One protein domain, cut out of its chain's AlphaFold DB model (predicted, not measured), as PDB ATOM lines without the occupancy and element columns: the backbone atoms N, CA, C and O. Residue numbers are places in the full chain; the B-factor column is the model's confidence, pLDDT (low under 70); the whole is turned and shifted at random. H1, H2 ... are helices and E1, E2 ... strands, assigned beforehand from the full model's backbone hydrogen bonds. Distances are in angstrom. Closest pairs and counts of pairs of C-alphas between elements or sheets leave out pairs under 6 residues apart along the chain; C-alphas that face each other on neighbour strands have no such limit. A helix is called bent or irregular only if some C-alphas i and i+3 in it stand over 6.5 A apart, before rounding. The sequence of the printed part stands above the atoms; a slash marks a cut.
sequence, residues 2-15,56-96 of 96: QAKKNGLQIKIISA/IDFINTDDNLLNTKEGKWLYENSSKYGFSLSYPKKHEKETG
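What this domain is: This is residues 2 to 15 and 56 to 96 of the 96 residues of the protein "D-alanyl-D-alanine metallocarboxypeptidase" of Borrelia duttonii CR2A (UniProt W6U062). One irregular helix, H2, stands in the middle, with the short helix H1 near it at one end of the model's longest direction and, at the other end, an arm in which residues 88 to 94 stick out free and H3 begins. Over H2, but apart from it, the short strand E1 pairs side by side with residues 57 to 58, and from there an unnamed loop, residues 56 to 68, swings out and folds back to the beginning of H2. The printed part has 55 residues with three named helices and one named strand, in the order H1, E1, H2, H3; there is no sheet of named strands. The class is mostly helix, though under half of the residues, 24 of 55, are in named elements. The whole is only just compact, close to loose, with a radius of gyration of the C-alphas of 11.9 A, and the C-alphas span 37 by 26 by 21 A.

Where its parts are: The longest helix is H2, residues 69 to 81, with 17.9 A from first to last C-alpha. It begins at C-alpha 69 at (-45.116, -4.469, 22.377) and ends at C-alpha 81 at (-32.137, 7.856, 22.837). H2 is irregular: C-alphas 76 and 79 are 7.5 A apart, against about 5 A in a regular helix, and its line is a rough one. H1 is residues 2 to 5, with 5.2 A between its first and last C-alphas, and C-alpha 2 is at (-42.855, 8.910, 23.040). E1 is residues 12 to 14, with 5.7 A between its first and last C-alphas. H3 is residues 92 to 95, with 5.0 A between its first and last C-alphas, and C-alpha 95 is at (-20.444, -10.267, 26.615).

How they stand to each other: H2 touches no helix, but is near H1. These two are close but not clearly touching, with 2 pairs of C-alphas within 8 A; the closest C-alphas are those of Ala 3 and Trp 73, 7.6 A apart, and the centres are 11.1 A apart. H3 touches no helix. E1 pairs with no named strand; its residues 12 to 14 pair antiparallel with residues 57 to 58, a stretch too short to be named. H1 and E1 are apart, as are E1 and H2, and H2 and H3. H1 and H3 are apart, and E1 and H3 are apart too. In H2, 6 of 9 O i to N i+4 pairs are within hydrogen-bond range, while H1 and H3, with 4 residues each, are too short for such a pair.

The domain as a whole: The two C-alphas farthest apart are those of Lys 5 and Lys 93, at 37.5 A, and the first and last printed C-alphas, those of Gln 2 and Gly 96, are 32.4 A apart. Gly 96 is the chain's last residue. Residues 16 to 55 are cut out and not printed; the C-alphas of residues 15 and 56 are 4.4 A apart across this cut. The link from E1 to H2 is the link across the cut. Of the links that are printed whole, H1 to E1, with 6 residues, and H2 to H3, with 10 residues, are both short. Residues 88 to 94, of which 92 to 94 belong to H3, stand free. Residues 56 to 68 hold no named element, and their C-alphas lie 6 to 14 A from the mean of the C-alphas. The mean pLDDT of the printed part is 86.6, and the model's confidence is low, under 70, in residues 60 to 64.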
ATOM      1  N   GLN A   2     -42.471   9.515  24.333       87.75
ATOM      2  CA  GLN A   2     -42.855   8.910  23.040       87.75
ATOM      3  C   GLN A   2     -43.547   7.539  23.168       87.75
ATOM      4  O   GLN A   2     -44.634   7.377  22.633       87.75
ATOM      5  N   ALA A   3     -43.000   6.598  23.948       86.06
ATOM      6  CA  ALA A   3     -43.646   5.296  24.167       86.06
ATOM      7  C   ALA A   3     -45.078   5.424  24.729       86.06
ATOM      8  O   ALA A   3     -46.000   4.786  24.231       86.06
ATOM      9  N   LYS A   4     -45.289   6.332  25.698       87.19
ATOM     10  CA  LYS A   4     -46.621   6.620  26.264       87.19
ATOM     11  C   LYS A   4     -47.608   7.161  25.221       87.19
ATOM     12  O   LYS A   4     -48.778   6.808  25.278       87.19
ATOM     13  N   LYS A   5     -47.152   7.978  24.257       90.62
ATOM     14  CA  LYS A   5     -47.995   8.450  23.137       90.62
ATOM     15  C   LYS A   5     -48.460   7.297  22.238       90.62
ATOM     16  O   LYS A   5     -49.542   7.380  21.678       90.62
ATOM     17  N   ASN A   6     -47.688   6.213  22.171       87.62
ATOM     18  CA  ASN A   6     -48.048   4.983  21.462       87.62
ATOM     19  C   ASN A   6     -48.879   4.014  22.332       87.62
ATOM     20  O   ASN A   6     -49.054   2.857  21.962       87.62
ATOM     21  N   GLY A   7     -49.352   4.455  23.505       89.38
ATOM     22  CA  GLY A   7     -50.122   3.630  24.439       89.38
ATOM     23  C   GLY A   7     -49.300   2.582  25.200       89.38
ATOM     24  O   GLY A   7     -49.886   1.706  25.826       89.38
ATOM     25  N   LEU A   8     -47.963   2.654  25.162       89.12
ATOM     26  CA  LEU A   8     -47.079   1.669  25.797       89.12
ATOM     27  C   LEU A   8     -46.753   2.041  27.247       89.12
ATOM     28  O   LEU A   8     -46.484   3.209  27.560       89.12
ATOM     29  N   GLN A   9     -46.692   1.033  28.122       87.75
ATOM     30  CA  GLN A   9     -46.322   1.198  29.530       87.75
ATOM     31  C   GLN A   9     -45.000   0.500  29.852       87.75
ATOM     32  O   GLN A   9     -44.956  -0.637  30.309       87.75
ATOM     33  N   ILE A  10     -43.900   1.227  29.670       86.38
ATOM     34  CA  ILE A  10     -42.560   0.745  30.017       86.38
ATOM     35  C   ILE A  10     -42.293   1.032  31.499       86.38
ATOM     36  O   ILE A  10     -42.336   2.191  31.922       86.38
ATOM     37  N   LYS A  11     -42.008  -0.016  32.281       86.81
ATOM     38  CA  LYS A  11     -41.642   0.076  33.701       86.81
ATOM     39  C   LYS A  11     -40.152  -0.192  33.887       86.81
ATOM     40  O   LYS A  11     -39.613  -1.126  33.300       86.81
ATOM     41  N   ILE A  12     -39.513   0.628  34.715       90.00
ATOM     42  CA  ILE A  12     -38.128   0.425  35.149       90.00
ATOM     43  C   ILE A  12     -38.162  -0.457  36.391       90.00
ATOM     44  O   ILE A  12     -38.856  -0.134  37.353       90.00
ATOM     45  N   ILE A  13     -37.411  -1.552  36.362       89.19
ATOM     46  CA  ILE A  13     -37.246  -2.457  37.508       89.19
ATOM     47  C   ILE A  13     -35.977  -2.094  38.269       89.19
ATOM     48  O   ILE A  13     -35.906  -2.204  39.491       89.19
ATOM     49  N   SER A  14     -34.947  -1.697  37.528       92.69
ATOM     50  CA  SER A  14     -33.603  -1.572  38.053       92.69
ATOM     51  C   SER A  14     -32.810  -0.551  37.235       92.69
ATOM     52  O   SER A  14     -32.981  -0.442  36.024       92.69
ATOM     53  N   ALA A  15     -31.967   0.226  37.910       95.12
ATOM     54  CA  ALA A  15     -31.084   1.219  37.305       95.12
ATOM     55  C   ALA A  15     -29.777   1.253  38.109       95.12
ATOM     56  O   ALA A  15     -29.156   0.211  38.275       95.12
ATOM     57  N   ILE A  56     -30.170   0.461  32.488       94.75
ATOM     58  CA  ILE A  56     -31.536   0.363  32.997       94.75
ATOM     59  C   ILE A  56     -32.111  -0.988  32.579       94.75
ATOM     60  O   ILE A  56     -32.138  -1.307  31.391       94.75
ATOM     61  N   ASP A  57     -32.622  -1.735  33.554       91.81
ATOM     62  CA  ASP A  57     -33.401  -2.941  33.310       91.81
ATOM     63  C   ASP A  57     -34.884  -2.593  33.259       91.81
ATOM     64  O   ASP A  57     -35.468  -2.015  34.190       91.81
ATOM     65  N   PHE A  58     -35.510  -3.030  32.178       86.69
ATOM     66  CA  PHE A  58     -36.949  -3.035  32.006       86.69
ATOM     67  C   PHE A  58     -37.369  -4.495  32.056       86.69
ATOM     68  O   PHE A  58     -36.897  -5.280  31.245       86.69
ATOM     69  N   ILE A  59     -38.223  -4.901  32.988       72.06
ATOM     70  CA  ILE A  59     -38.851  -6.218  32.885       72.06
ATOM     71  C   ILE A  59     -40.302  -6.142  33.324       72.06
ATOM     72  O   ILE A  59     -40.660  -5.442  34.268       72.06
ATOM     73  N   ASN A  60     -41.145  -6.818  32.555       60.16
ATOM     74  CA  ASN A  60     -42.460  -7.250  32.994       60.16
ATOM     75  C   ASN A  60     -42.298  -8.687  33.513       60.16
ATOM     76  O   ASN A  60     -41.300  -9.323  33.195       60.16
ATOM     77  N   THR A  61     -43.234  -9.192  34.305       50.03
ATOM     78  CA  THR A  61     -43.121 -10.422  35.118       50.03
ATOM     79  C   THR A  61     -42.814 -11.739  34.385       50.03
ATOM     80  O   THR A  61     -42.701 -12.754  35.058       50.03
ATOM     81  N   ASP A  62     -42.610 -11.733  33.064       52.84
ATOM     82  CA  ASP A  62     -42.258 -12.907  32.263       52.84
ATOM     83  C   ASP A  62     -41.001 -12.641  31.415       52.84
ATOM     84  O   ASP A  62     -40.861 -11.564  30.825       52.84
ATOM     85  N   ASP A  63     -40.138 -13.657  31.273       55.56
ATOM     86  CA  ASP A  63     -38.851 -13.692  30.531       55.56
ATOM     87  C   ASP A  63     -38.934 -13.361  29.021       55.56
ATOM     88  O   ASP A  63     -38.002 -13.565  28.244       55.56
ATOM     89  N   ASN A  64     -40.061 -12.824  28.564       69.00
ATOM     90  CA  ASN A  64     -40.399 -12.582  27.171       69.00
ATOM     91  C   ASN A  64     -40.558 -11.091  26.850       69.00
ATOM     92  O   ASN A  64     -41.338 -10.747  25.961       69.00
ATOM     93  N   LEU A  65     -39.819 -10.192  27.518       75.81
ATOM     94  CA  LEU A  65     -39.894  -8.748  27.249       75.81
ATOM     95  C   LEU A  65     -39.818  -8.451  25.743       75.81
ATOM     96  O   LEU A  65     -40.670  -7.730  25.233       75.81
ATOM     97  N   LEU A  66     -38.886  -9.067  25.010       76.19
ATOM     98  CA  LEU A  66     -38.727  -8.872  23.559       76.19
ATOM     99  C   LEU A  66     -39.954  -9.280  22.720       76.19
ATOM    100  O   LEU A  66     -40.108  -8.808  21.597       76.19
ATOM    101  N   ASN A  67     -40.850 -10.116  23.247       83.00
ATOM    102  CA  ASN A  67     -42.090 -10.500  22.569       83.00
ATOM    103  C   ASN A  67     -43.252  -9.536  22.859       83.00
ATOM    104  O   ASN A  67     -44.227  -9.509  22.103       83.00
ATOM    105  N   THR A  68     -43.145  -8.719  23.911       86.44
ATOM    106  CA  THR A  68     -44.130  -7.678  24.241       86.44
ATOM    107  C   THR A  68     -44.045  -6.495  23.274       86.44
ATOM    108  O   THR A  68     -43.025  -6.273  22.616       86.44
ATOM    109  N   LYS A  69     -45.116  -5.697  23.191       89.69
ATOM    110  CA  LYS A  69     -45.116  -4.469  22.377       89.69
ATOM    111  C   LYS A  69     -44.091  -3.461  22.912       89.69
ATOM    112  O   LYS A  69     -43.413  -2.803  22.130       89.69
ATOM    113  N   GLU A  70     -43.939  -3.391  24.231       88.75
ATOM    114  CA  GLU A  70     -42.969  -2.562  24.943       88.75
ATOM    115  C   GLU A  70     -41.529  -2.943  24.600       88.75
ATOM    116  O   GLU A  70     -40.731  -2.072  24.257       88.75
ATOM    117  N   GLY A  71     -41.191  -4.234  24.661       88.94
ATOM    118  CA  GLY A  71     -39.838  -4.701  24.362       88.94
ATOM    119  C   GLY A  71     -39.464  -4.548  22.894       88.94
ATOM    120  O   GLY A  71     -38.353  -4.111  22.609       88.94
ATOM    121  N   LYS A  72     -40.394  -4.805  21.961       89.88
ATOM    122  CA  LYS A  72     -40.180  -4.513  20.530       89.88
ATOM    123  C   LYS A  72     -39.924  -3.028  20.302       89.88
ATOM    124  O   LYS A  72     -38.960  -2.662  19.639       89.88
ATOM    125  N   TRP A  73     -40.724  -2.168  20.931       92.06
ATOM    126  CA  TRP A  73     -40.527  -0.727  20.834       92.06
ATOM    127  C   TRP A  73     -39.169  -0.290  21.395       92.06
ATOM    128  O   TRP A  73     -38.490   0.517  20.763       92.06
ATOM    129  N   LEU A  74     -38.745  -0.826  22.546       91.69
ATOM    130  CA  LEU A  74     -37.418  -0.564  23.116       91.69
ATOM    131  C   LEU A  74     -36.304  -1.016  22.169       91.69
ATOM    132  O   LEU A  74     -35.372  -0.254  21.922       91.69
ATOM    133  N   TYR A  75     -36.419  -2.216  21.601       90.19
ATOM    134  CA  TYR A  75     -35.445  -2.751  20.653       90.19
ATOM    135  C   TYR A  75     -35.301  -1.857  19.411       90.19
ATOM    136  O   TYR A  75     -34.190  -1.530  19.009       90.19
ATOM    137  N   GLU A  76     -36.414  -1.377  18.857       92.31
ATOM    138  CA  GLU A  76     -36.430  -0.542  17.648       92.31
ATOM    139  C   GLU A  76     -36.061   0.933  17.888       92.31
ATOM    140  O   GLU A  76     -35.668   1.632  16.951       92.31
ATOM    141  N   ASN A  77     -36.235   1.455  19.109       93.81
ATOM    142  CA  ASN A  77     -36.136   2.897  19.373       93.81
ATOM    143  C   ASN A  77     -35.039   3.301  20.361       93.81
ATOM    144  O   ASN A  77     -34.680   4.474  20.366       93.81
ATOM    145  N   SER A  78     -34.497   2.388  21.172       93.75
ATOM    146  CA  SER A  78     -33.493   2.695  22.210       93.75
ATOM    147  C   SER A  78     -32.281   3.471  21.681       93.75
ATOM    148  O   SER A  78     -31.868   4.450  22.304       93.75
ATOM    149  N   SER A  79     -31.792   3.125  20.488       95.50
ATOM    150  CA  SER A  79     -30.653   3.795  19.843       95.50
ATOM    151  C   SER A  79     -30.892   5.282  19.578       95.50
ATOM    152  O   SER A  79     -29.978   6.088  19.733       95.50
ATOM    153  N   LYS A  80     -32.137   5.684  19.286       96.12
ATOM    154  CA  LYS A  80     -32.530   7.096  19.094       96.12
ATOM    155  C   LYS A  80     -32.385   7.926  20.371       96.12
ATOM    156  O   LYS A  80     -32.386   9.151  20.309       96.12
ATOM    157  N   TYR A  81     -32.288   7.258  21.516       94.50
ATOM    158  CA  TYR A  81     -32.137   7.856  22.837       94.50
ATOM    159  C   TYR A  81     -30.754   7.596  23.448       94.50
ATOM    160  O   TYR A  81     -30.570   7.848  24.634       94.50
ATOM    161  N   GLY A  82     -29.792   7.096  22.663       96.06
ATOM    162  CA  GLY A  82     -28.426   6.841  23.128       96.06
ATOM    163  C   GLY A  82     -28.249   5.540  23.914       96.06
ATOM    164  O   GLY A  82     -27.244   5.390  24.600       96.06
ATOM    165  N   PHE A  83     -29.197   4.603  23.823       95.25
ATOM    166  CA  PHE A  83     -29.101   3.289  24.463       95.25
ATOM    167  C   PHE A  83     -28.887   2.175  23.435       95.25
ATOM    168  O   PHE A  83     -29.441   2.206  22.339       95.25
ATOM    169  N   SER A  84     -28.130   1.151  23.821       93.62
ATOM    170  CA  SER A  84     -27.955  -0.095  23.070       93.62
ATOM    171  C   SER A  84     -28.387  -1.293  23.914       93.62
ATOM    172  O   SER A  84     -28.337  -1.242  25.142       93.62
ATOM    173  N   LEU A  85     -28.772  -2.395  23.267       91.00
ATOM    174  CA  LEU A  85     -29.014  -3.660  23.958       91.00
ATOM    175  C   LEU A  85     -27.677  -4.245  24.440       91.00
ATOM    176  O   LEU A  85     -26.906  -4.733  23.618       91.00
ATOM    177  N   SER A  86     -27.405  -4.192  25.749       91.50
ATOM    178  CA  SER A  86     -26.117  -4.625  26.320       91.50
ATOM    179  C   SER A  86     -25.813  -6.111  26.120       91.50
ATOM    180  O   SER A  86     -24.662  -6.462  25.887       91.50
ATOM    181  N   TYR A  87     -26.833  -6.971  26.204       90.12
ATOM    182  CA  TYR A  87     -26.684  -8.431  26.170       90.12
ATOM    183  C   TYR A  87     -27.576  -9.042  25.076       90.12
ATOM    184  O   TYR A  87     -28.678  -9.524  25.358       90.12
ATOM    185  N   PRO A  88     -27.172  -8.958  23.796       88.25
ATOM    186  CA  PRO A  88     -27.929  -9.552  22.706       88.25
ATOM    187  C   PRO A  88     -27.788 -11.080  22.703       88.25
ATOM    188  O   PRO A  88     -26.724 -11.637  22.962       88.25
ATOM    189  N   LYS A  89     -28.881 -11.770  22.361       86.31
ATOM    190  CA  LYS A  89     -28.912 -13.235  22.257       86.31
ATOM    191  C   LYS A  89     -27.842 -13.729  21.276       86.31
ATOM    192  O   LYS A  89     -27.748 -13.177  20.181       86.31
ATOM    193  N   LYS A  90     -27.144 -14.822  21.610       90.69
ATOM    194  CA  LYS A  90     -26.049 -15.428  20.820       90.69
ATOM    195  C   LYS A  90     -24.717 -14.662  20.845       90.69
ATOM    196  O   LYS A  90     -23.829 -15.025  20.079       90.69
ATOM    197  N   HIS A  91     -24.582 -13.639  21.690       91.56
ATOM    198  CA  HIS A  91     -23.330 -12.899  21.895       91.56
ATOM    199  C   HIS A  91     -22.752 -13.097  23.305       91.56
ATOM    200  O   HIS A  91     -22.034 -12.250  23.835       91.56
ATOM    201  N   GLU A  92     -23.089 -14.212  23.954       91.00
ATOM    202  CA  GLU A  92     -22.625 -14.537  25.305       91.00
ATOM    203  C   GLU A  92     -21.094 -14.700  25.326       91.00
ATOM    204  O   GLU A  92     -20.439 -14.334  26.289       91.00
ATOM    205  N   LYS A  93     -20.483 -15.155  24.221       93.25
ATOM    206  CA  LYS A  93     -19.017 -15.269  24.119       93.25
ATOM    207  C   LYS A  93     -18.305 -13.920  24.200       93.25
ATOM    208  O   LYS A  93     -17.195 -13.853  24.718       93.25
ATOM    209  N   GLU A  94     -18.909 -12.875  23.644       93.06
ATOM    210  CA  GLU A  94     -18.366 -11.520  23.637       93.06
ATOM    211  C   GLU A  94     -18.726 -10.752  24.910       93.06
ATOM    212  O   GLU A  94     -17.973  -9.874  25.326       93.06
ATOM    213  N   THR A  95     -19.880 -11.055  25.509       90.19
ATOM    214  CA  THR A  95     -20.444 -10.267  26.615       90.19
ATOM    215  C   THR A  95     -20.245 -10.882  28.000       90.19
ATOM    216  O   THR A  95     -20.296 -10.134  28.980       90.19
ATOM    217  N   GLY A  96     -19.940 -12.183  28.081       86.56
ATOM    218  CA  GLY A  96     -19.754 -12.932  29.328       86.56
ATOM    219  C   GLY A  96     -20.832 -13.981  29.557       86.56
ATOM    220  O   GLY A  96     -22.025 -13.617  29.495       86.56
TER     221      GLY A  96